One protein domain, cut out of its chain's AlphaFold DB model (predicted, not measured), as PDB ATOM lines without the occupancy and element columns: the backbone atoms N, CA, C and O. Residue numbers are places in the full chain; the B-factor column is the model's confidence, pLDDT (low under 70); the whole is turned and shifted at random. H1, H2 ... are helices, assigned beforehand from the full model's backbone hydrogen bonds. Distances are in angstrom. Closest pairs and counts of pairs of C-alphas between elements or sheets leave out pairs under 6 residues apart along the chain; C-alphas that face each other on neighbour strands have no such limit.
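What this domain is: This is residues 244 to 305 of the 362 residues of the protein "Zn-dependent peptidase ImmA (M78 family)" of Actinomadura pelletieri DSM 43383 (UniProt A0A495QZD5). Two helical hairpins, H1 with H2 and H3 with H4, pack together through H2 and H3, while H5 crosses H2, away from H3. The printed part has 62 residues with five named helices, H1 to H5 in chain order, all helix. It is compact, with a radius of gyration of the C-alphas of 10.7 A and spans of 29 by 23 by 20 A.

Where its parts are: Find C-alpha 254 at (-36.104, 43.171, -24.558); from there H2 runs 16.1 A to residue 265. H1 is residues 244 to 250, H3 269 to 278, H4 284 to 292, and H5 297 to 304, ending at (-33.499, 52.239, -13.048).

How they stand to each other: At the hub, H2, look for three closest C-alpha pairs: H1 touches it at 18 degrees, shallow, opposite ways (Ile 248, Pro 254, 5.8 A); H3 touches residues 258 to 262 alone, at a steep 62 degrees (Trp 269, Ala 262, 6.1 A); H5 touches it about perpendicular, 89 degrees (Val 303, Arg 260, 6.2 A). H4 touches H3 at 12 degrees, shallow, opposite ways. Every O i to N i+4 pair is within hydrogen-bond range in H2 to H5; H1 has 0 of 3, but 4 of 4 O i to N i+3.

The domain as a whole: The four links are tight; the printed part has no cut, and no printed residue is under 70.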
ATOM      1  N   VAL A 244     -48.736  48.598 -22.501       95.75
ATOM      2  CA  VAL A 244     -47.370  48.877 -22.049       95.75
ATOM      3  C   VAL A 244     -46.450  47.745 -22.485       95.75
ATOM      4  O   VAL A 244     -45.464  47.986 -23.175       95.75
ATOM      5  N   LEU A 245     -46.824  46.500 -22.177       94.81
ATOM      6  CA  LEU A 245     -45.999  45.332 -22.481       94.81
ATOM      7  C   LEU A 245     -45.785  45.135 -23.993       94.81
ATOM      8  O   LEU A 245     -44.709  44.736 -24.428       94.81
ATOM      9  N   LYS A 246     -46.767  45.500 -24.832       93.94
ATOM     10  CA  LYS A 246     -46.620  45.460 -26.304       93.94
ATOM     11  C   LYS A 246     -45.470  46.314 -26.831       93.94
ATOM     12  O   LYS A 246     -44.987  46.042 -27.928       93.94
ATOM     13  N   ARG A 247     -45.049  47.347 -26.096       90.94
ATOM     14  CA  ARG A 247     -43.977  48.250 -26.537       90.94
ATOM     15  C   ARG A 247     -42.622  47.539 -26.593       90.94
ATOM     16  O   ARG A 247     -41.801  47.924 -27.418       90.94
ATOM     17  N   ILE A 248     -42.442  46.442 -25.845       91.31
ATOM     18  CA  ILE A 248     -41.214  45.625 -25.861       91.31
ATOM     19  C   ILE A 248     -40.908  45.049 -27.244       91.31
ATOM     20  O   ILE A 248     -39.743  44.895 -27.584       91.31
ATOM     21  N   ALA A 249     -41.921  44.786 -28.076       83.38
ATOM     22  CA  ALA A 249     -41.712  44.259 -29.428       83.38
ATOM     23  C   ALA A 249     -40.864  45.183 -30.328       83.38
ATOM     24  O   ALA A 249     -40.453  44.776 -31.409       83.38
ATOM     25  N   ARG A 250     -40.629  46.432 -29.905       84.12
ATOM     26  CA  ARG A 250     -39.788  47.421 -30.590       84.12
ATOM     27  C   ARG A 250     -38.415  47.609 -29.932       84.12
ATOM     28  O   ARG A 250     -37.649  48.437 -30.407       84.12
ATOM     29  N   SER A 251     -38.136  46.915 -28.830       88.94
ATOM     30  CA  SER A 251     -36.904  47.085 -28.059       88.94
ATOM     31  C   SER A 251     -35.752  46.291 -28.670       88.94
ATOM     32  O   SER A 251     -35.895  45.103 -28.957       88.94
ATOM     33  N   GLU A 252     -34.594  46.937 -28.804       89.62
ATOM     34  CA  GLU A 252     -33.329  46.286 -29.166       89.62
ATOM     35  C   GLU A 252     -32.774  45.432 -28.012       89.62
ATOM     36  O   GLU A 252     -32.056  44.462 -28.252       89.62
ATOM     37  N   ASN A 253     -33.165  45.736 -26.766       93.50
ATOM     38  CA  ASN A 253     -32.834  44.955 -25.573       93.50
ATOM     39  C   ASN A 253     -34.107  44.589 -24.779       93.50
ATOM     40  O   ASN A 253     -34.458  45.251 -23.794       93.50
ATOM     41  N   PRO A 254     -34.838  43.533 -25.188       93.00
ATOM     42  CA  PRO A 254     -36.104  43.171 -24.558       93.00
ATOM     43  C   PRO A 254     -35.984  42.807 -23.077       93.00
ATOM     44  O   PRO A 254     -36.903  43.083 -22.312       93.00
ATOM     45  N   ARG A 255     -34.869  42.200 -22.652       94.38
ATOM     46  CA  ARG A 255     -34.676  41.791 -21.254       94.38
ATOM     47  C   ARG A 255     -34.534  43.002 -20.336       94.38
ATOM     48  O   ARG A 255     -35.186  43.052 -19.297       94.38
ATOM     49  N   GLU A 256     -33.718  43.974 -20.728       95.56
ATOM     50  CA  GLU A 256     -33.555  45.223 -19.979       95.56
ATOM     51  C   GLU A 256     -34.885  45.977 -19.852       95.56
ATOM     52  O   GLU A 256     -35.242  46.432 -18.767       95.56
ATOM     53  N   GLU A 257     -35.672  46.021 -20.930       96.00
ATOM     54  CA  GLU A 257     -37.000  46.638 -20.903       96.00
ATOM     55  C   GLU A 257     -37.973  45.877 -19.987       96.00
ATOM     56  O   GLU A 257     -38.718  46.489 -19.226       96.00
ATOM     57  N   LEU A 258     -37.941  44.539 -19.975       96.81
ATOM     58  CA  LEU A 258     -38.737  43.747 -19.031       96.81
ATOM     59  C   LEU A 258     -38.346  44.044 -17.571       96.81
ATOM     60  O   LEU A 258     -39.236  44.132 -16.723       96.81
ATOM     61  N   ILE A 259     -37.053  44.227 -17.259       96.94
ATOM     62  CA  ILE A 259     -36.598  44.632 -15.912       96.94
ATOM     63  C   ILE A 259     -37.138  46.016 -15.567       96.94
ATOM     64  O   ILE A 259     -37.678  46.216 -14.476       96.94
ATOM     65  N   ARG A 260     -37.023  46.961 -16.507       96.50
ATOM     66  CA  ARG A 260     -37.538  48.323 -16.360       96.50
ATOM     67  C   ARG A 260     -39.023  48.294 -16.009       96.50
ATOM     68  O   ARG A 260     -39.428  48.914 -15.027       96.50
ATOM     69  N   LEU A 261     -39.819  47.506 -16.734       96.56
ATOM     70  CA  LEU A 261     -41.245  47.331 -16.454       96.56
ATOM     71  C   LEU A 261     -41.505  46.646 -15.108       96.56
ATOM     72  O   LEU A 261     -42.366  47.110 -14.361       96.56
ATOM     73  N   ALA A 262     -40.761  45.589 -14.766       96.81
ATOM     74  CA  ALA A 262     -40.894  44.907 -13.478       96.81
ATOM     75  C   ALA A 262     -40.703  45.882 -12.307       96.81
ATOM     76  O   ALA A 262     -41.493  45.879 -11.357       96.81
ATOM     77  N   GLY A 263     -39.691  46.747 -12.402       96.25
ATOM     78  CA  GLY A 263     -39.384  47.720 -11.365       96.25
ATOM     79  C   GLY A 263     -40.315  48.931 -11.353       96.25
ATOM     80  O   GLY A 263     -40.809  49.281 -10.288       96.25
ATOM     81  N   MET A 264     -40.646  49.518 -12.509       96.00
ATOM     82  CA  MET A 264     -41.560  50.669 -12.586       96.00
ATOM     83  C   MET A 264     -42.991  50.312 -12.163       96.00
ATOM     84  O   MET A 264     -43.612  51.045 -11.396       96.00
ATOM     85  N   TYR A 265     -43.521  49.170 -12.621       97.06
ATOM     86  CA  TYR A 265     -44.873  48.711 -12.267       97.06
ATOM     87  C   TYR A 265     -44.918  47.960 -10.929       97.06
ATOM     88  O   TYR A 265     -46.005  47.704 -10.394       97.06
ATOM     89  N   ARG A 266     -43.741  47.684 -10.345       96.81
ATOM     90  CA  ARG A 266     -43.557  47.027  -9.044       96.81
ATOM     91  C   ARG A 266     -44.270  45.675  -8.994       96.81
ATOM     92  O   ARG A 266     -45.027  45.384  -8.069       96.81
ATOM     93  N   VAL A 267     -44.057  44.857 -10.017       96.44
ATOM     94  CA  VAL A 267     -44.630  43.507 -10.147       96.44
ATOM     95  C   VAL A 267     -43.532  42.453 -10.062       96.44
ATOM     96  O   VAL A 267     -42.363  42.736 -10.314       96.44
ATOM     97  N   SER A 268     -43.884  41.217  -9.698       95.19
ATOM     98  CA  SER A 268     -42.899  40.133  -9.718       95.19
ATOM     99  C   SER A 268     -42.481  39.801 -11.149       95.19
ATOM    100  O   SER A 268     -43.282  39.875 -12.082       95.19
ATOM    101  N   TRP A 269     -41.240  39.342 -11.309       96.38
ATOM    102  CA  TRP A 269     -40.720  38.891 -12.601       96.38
ATOM    103  C   TRP A 269     -41.616  37.840 -13.269       96.38
ATOM    104  O   TRP A 269     -41.886  37.901 -14.464       96.38
ATOM    105  N   SER A 270     -42.180  36.927 -12.474       95.50
ATOM    106  CA  SER A 270     -43.126  35.918 -12.954       95.50
ATOM    107  C   SER A 270     -44.394  36.496 -13.591       95.50
ATOM    108  O   SER A 270     -44.897  35.909 -14.545       95.50
ATOM    109  N   VAL A 271     -44.902  37.638 -13.108       96.50
ATOM    110  CA  VAL A 271     -46.062  38.318 -13.713       96.50
ATOM    111  C   VAL A 271     -45.668  38.902 -15.065       96.50
ATOM    112  O   VAL A 271     -46.384  38.712 -16.042       96.50
ATOM    113  N   VAL A 272     -44.502  39.546 -15.138       97.00
ATOM    114  CA  VAL A 272     -43.973  40.126 -16.380       97.00
ATOM    115  C   VAL A 272     -43.790  39.052 -17.455       97.00
ATOM    116  O   VAL A 272     -44.312  39.188 -18.562       97.00
ATOM    117  N   VAL A 273     -43.108  37.952 -17.120       96.69
ATOM    118  CA  VAL A 273     -42.859  36.844 -18.055       96.69
ATOM    119  C   VAL A 273     -44.158  36.120 -18.426       96.69
ATOM    120  O   VAL A 273     -44.362  35.800 -19.596       96.69
ATOM    121  N   GLY A 274     -45.059  35.895 -17.464       96.00
ATOM    122  CA  GLY A 274     -46.352  35.253 -17.713       96.00
ATOM    123  C   GLY A 274     -47.248  36.063 -18.656       96.00
ATOM    124  O   GLY A 274     -47.849  35.510 -19.578       96.00
ATOM    125  N   GLU A 275     -47.291  37.387 -18.493       96.50
ATOM    126  CA  GLU A 275     -48.039  38.252 -19.406       96.50
ATOM    127  C   GLU A 275     -47.372  38.340 -20.788       96.50
ATOM    128  O   GLU A 275     -48.070  38.345 -21.805       96.50
ATOM    129  N   ALA A 276     -46.037  38.311 -20.860       95.75
ATOM    130  CA  ALA A 276     -45.319  38.295 -22.133       95.75
ATOM    131  C   ALA A 276     -45.570  36.999 -22.925       95.75
ATOM    132  O   ALA A 276     -45.804  37.048 -24.138       95.75
ATOM    133  N   GLU A 277     -45.599  35.850 -22.242       96.31
ATOM    134  CA  GLU A 277     -45.991  34.560 -22.817       96.31
ATOM    135  C   GLU A 277     -47.429  34.586 -23.325       96.31
ATOM    136  O   GLU A 277     -47.693  34.233 -24.477       96.31
ATOM    137  N   ARG A 278     -48.372  35.045 -22.493       95.31
ATOM    138  CA  ARG A 278     -49.786  35.152 -22.869       95.31
ATOM    139  C   ARG A 278     -49.962  35.953 -24.158       95.31
ATOM    140  O   ARG A 278     -50.819  35.640 -24.986       95.31
ATOM    141  N   MET A 279     -49.181  37.017 -24.297       95.38
ATOM    142  CA  MET A 279     -49.207  37.920 -25.442       95.38
ATOM    143  C   MET A 279     -48.359  37.431 -26.619       95.38
ATOM    144  O   MET A 279     -48.370  38.083 -27.662       95.38
ATOM    145  N   LYS A 280     -47.692  36.277 -26.479       95.75
ATOM    146  CA  LYS A 280     -46.833  35.644 -27.486       95.75
ATOM    147  C   LYS A 280     -45.738  36.586 -27.996       95.75
ATOM    148  O   LYS A 280     -45.483  36.649 -29.194       95.75
ATOM    149  N   LEU A 281     -45.125  37.344 -27.084       94.62
ATOM    150  CA  LEU A 281     -44.084  38.321 -27.428       94.62
ATOM    151  C   LEU A 281     -42.711  37.678 -27.675       94.62
ATOM    152  O   LEU A 281     -41.854  38.301 -28.291       94.62
ATOM    153  N   PHE A 282     -42.515  36.444 -27.208       94.50
ATOM    154  CA  PHE A 282     -41.246  35.720 -27.257       94.50
ATOM    155  C   PHE A 282     -41.461  34.256 -27.652       94.50
ATOM    156  O   PHE A 282     -42.555  33.712 -27.478       94.50
ATOM    157  N   SER A 283     -40.411  33.612 -28.168       94.75
ATOM    158  CA  SER A 283     -40.411  32.172 -28.439       94.75
ATOM    159  C   SER A 283     -40.409  31.345 -27.137       94.75
ATOM    160  O   SER A 283     -40.021  31.856 -26.082       94.75
ATOM    161  N   PRO A 284     -40.800  30.055 -27.177       95.62
ATOM    162  CA  PRO A 284     -40.750  29.178 -26.000       95.62
ATOM    163  C   PRO A 284     -39.364  29.091 -25.336       95.62
ATOM    164  O   PRO A 284     -39.275  29.076 -24.106       95.62
ATOM    165  N   ASP A 285     -38.288  29.099 -26.128       95.38
ATOM    166  CA  ASP A 285     -36.910  29.037 -25.621       95.38
ATOM    167  C   ASP A 285     -36.523  30.327 -24.893       95.38
ATOM    168  O   ASP A 285     -35.981  30.287 -23.788       95.38
ATOM    169  N   GLN A 286     -36.883  31.482 -25.465       94.12
ATOM    170  CA  GLN A 286     -36.683  32.784 -24.826       94.12
ATOM    171  C   GLN A 286     -37.455  32.878 -23.505       94.12
ATOM    172  O   GLN A 286     -36.905  33.322 -22.501       94.12
ATOM    173  N   LEU A 287     -38.711  32.423 -23.471       95.31
ATOM    174  CA  LEU A 287     -39.519  32.406 -22.247       95.31
ATOM    175  C   LEU A 287     -38.929  31.484 -21.178       95.31
ATOM    176  O   LEU A 287     -38.948  31.824 -19.999       95.31
ATOM    177  N   THR A 288     -38.398  30.328 -21.575       95.31
ATOM    178  CA  THR A 288     -37.731  29.403 -20.649       95.31
ATOM    179  C   THR A 288     -36.492  30.048 -20.038       95.31
ATOM    180  O   THR A 288     -36.367  30.054 -18.815       95.31
ATOM    181  N   ALA A 289     -35.648  30.681 -20.861       94.56
ATOM    182  CA  ALA A 289     -34.481  31.420 -20.392       94.56
ATOM    183  C   ALA A 289     -34.868  32.546 -19.416       94.56
ATOM    184  O   ALA A 289     -34.300  32.640 -18.329       94.56
ATOM    185  N   LEU A 290     -35.893  33.341 -19.749       95.25
ATOM    186  CA  LEU A 290     -36.384  34.416 -18.881       95.25
ATOM    187  C   LEU A 290     -36.910  33.888 -17.539       95.25
ATOM    188  O   LEU A 290     -36.696  34.524 -16.515       95.25
ATOM    189  N   ARG A 291     -37.580  32.729 -17.495       94.88
ATOM    190  CA  ARG A 291     -38.060  32.151 -16.224       94.88
ATOM    191  C   ARG A 291     -36.923  31.705 -15.311       94.88
ATOM    192  O   ARG A 291     -37.058  31.812 -14.095       94.88
ATOM    193  N   THR A 292     -35.839  31.186 -15.882       93.81
ATOM    194  CA  THR A 292     -34.669  30.735 -15.114       93.81
ATOM    195  C   THR A 292     -33.770  31.890 -14.681       93.81
ATOM    196  O   THR A 292     -33.159  31.821 -13.620       93.81
ATOM    197  N   ASP A 293     -33.721  32.959 -15.472       92.50
ATOM    198  CA  ASP A 293     -32.888  34.138 -15.248       92.50
ATOM    199  C   ASP A 293     -33.711  35.262 -14.596       92.50
ATOM    200  O   ASP A 293     -34.202  36.183 -15.251       92.50
ATOM    201  N   THR A 294     -33.945  35.127 -13.286       94.00
ATOM    202  CA  THR A 294     -34.684  36.133 -12.507       94.00
ATOM    203  C   THR A 294     -33.776  37.321 -12.171       94.00
ATOM    204  O   THR A 294     -32.702  37.095 -11.611       94.00
ATOM    205  N   PRO A 295     -34.217  38.573 -12.409       95.06
ATOM    206  CA  PRO A 295     -33.393  39.745 -12.172       95.06
ATOM    207  C   PRO A 295     -32.926  39.882 -10.726       95.06
ATOM    208  O   PRO A 295     -33.714  39.742  -9.784       95.06
ATOM    209  N   VAL A 296     -31.654  40.225 -10.554       94.62
ATOM    210  CA  VAL A 296     -31.064  40.521  -9.242       94.62
ATOM    211  C   VAL A 296     -31.074  42.022  -8.946       94.62
ATOM    212  O   VAL A 296     -31.226  42.854  -9.838       94.62
ATOM    213  N   LYS A 297     -30.857  42.398  -7.678       93.69
ATOM    214  CA  LYS A 297     -30.835  43.806  -7.232       93.69
ATOM    215  C   LYS A 297     -29.934  44.705  -8.089       93.69
ATOM    216  O   LYS A 297     -30.340  45.803  -8.452       93.69
ATOM    217  N   GLY A 298     -28.737  44.225  -8.440       96.44
ATOM    218  CA  GLY A 298     -27.780  44.977  -9.256       96.44
ATOM    219  C   GLY A 298     -28.308  45.342 -10.646       96.44
ATOM    220  O   GLY A 298     -27.958  46.393 -11.171       96.44
ATOM    221  N   GLU A 299     -29.198  44.531 -11.216       97.06
ATOM    222  CA  GLU A 299     -29.791  44.810 -12.525       97.06
ATOM    223  C   GLU A 299     -30.877  45.880 -12.442       97.06
ATOM    224  O   GLU A 299     -30.949  46.740 -13.313       97.06
ATOM    225  N   PHE A 300     -31.670  45.903 -11.366       96.69
ATOM    226  CA  PHE A 300     -32.583  47.022 -11.124       96.69
ATOM    227  C   PHE A 300     -31.815  48.337 -10.958       96.69
ATOM    228  O   PHE A 300     -32.175  49.328 -11.587       96.69
ATOM    229  N   LEU A 301     -30.709  48.331 -10.204       96.88
ATOM    230  CA  LEU A 301     -29.845  49.507 -10.059       96.88
ATOM    231  C   LEU A 301     -29.227  49.944 -11.394       96.88
ATOM    232  O   LEU A 301     -29.185  51.137 -11.676       96.88
ATOM    233  N   ALA A 302     -28.789  49.006 -12.235       97.25
ATOM    234  CA  ALA A 302     -28.232  49.329 -13.547       97.25
ATOM    235  C   ALA A 302     -29.276  49.941 -14.499       97.25
ATOM    236  O   ALA A 302     -28.957  50.850 -15.262       97.25
ATOM    237  N   VAL A 303     -30.523  49.458 -14.454       96.38
ATOM    238  CA  VAL A 303     -31.588  49.850 -15.392       96.38
ATOM    239  C   VAL A 303     -32.360  51.090 -14.938       96.38
ATOM    240  O   VAL A 303     -32.732  51.924 -15.770       96.38
ATOM    241  N   LEU A 304     -32.644  51.202 -13.638       95.25
ATOM    242  CA  LEU A 304     -33.499  52.239 -13.048       95.25
ATOM    243  C   LEU A 304     -32.730  53.243 -12.183       95.25
ATOM    244  O   LEU A 304     -33.260  54.308 -11.891       95.25
ATOM    245  N   GLY A 305     -31.509  52.914 -11.756       96.38
ATOM    246  CA  GLY A 305     -30.764  53.699 -10.768       96.38
ATOM    247  C   GLY A 305     -31.220  53.482  -9.319       96.38
ATOM    248  O   GLY A 305     -30.586  53.996  -8.403       96.38
TER     249      GLY A 305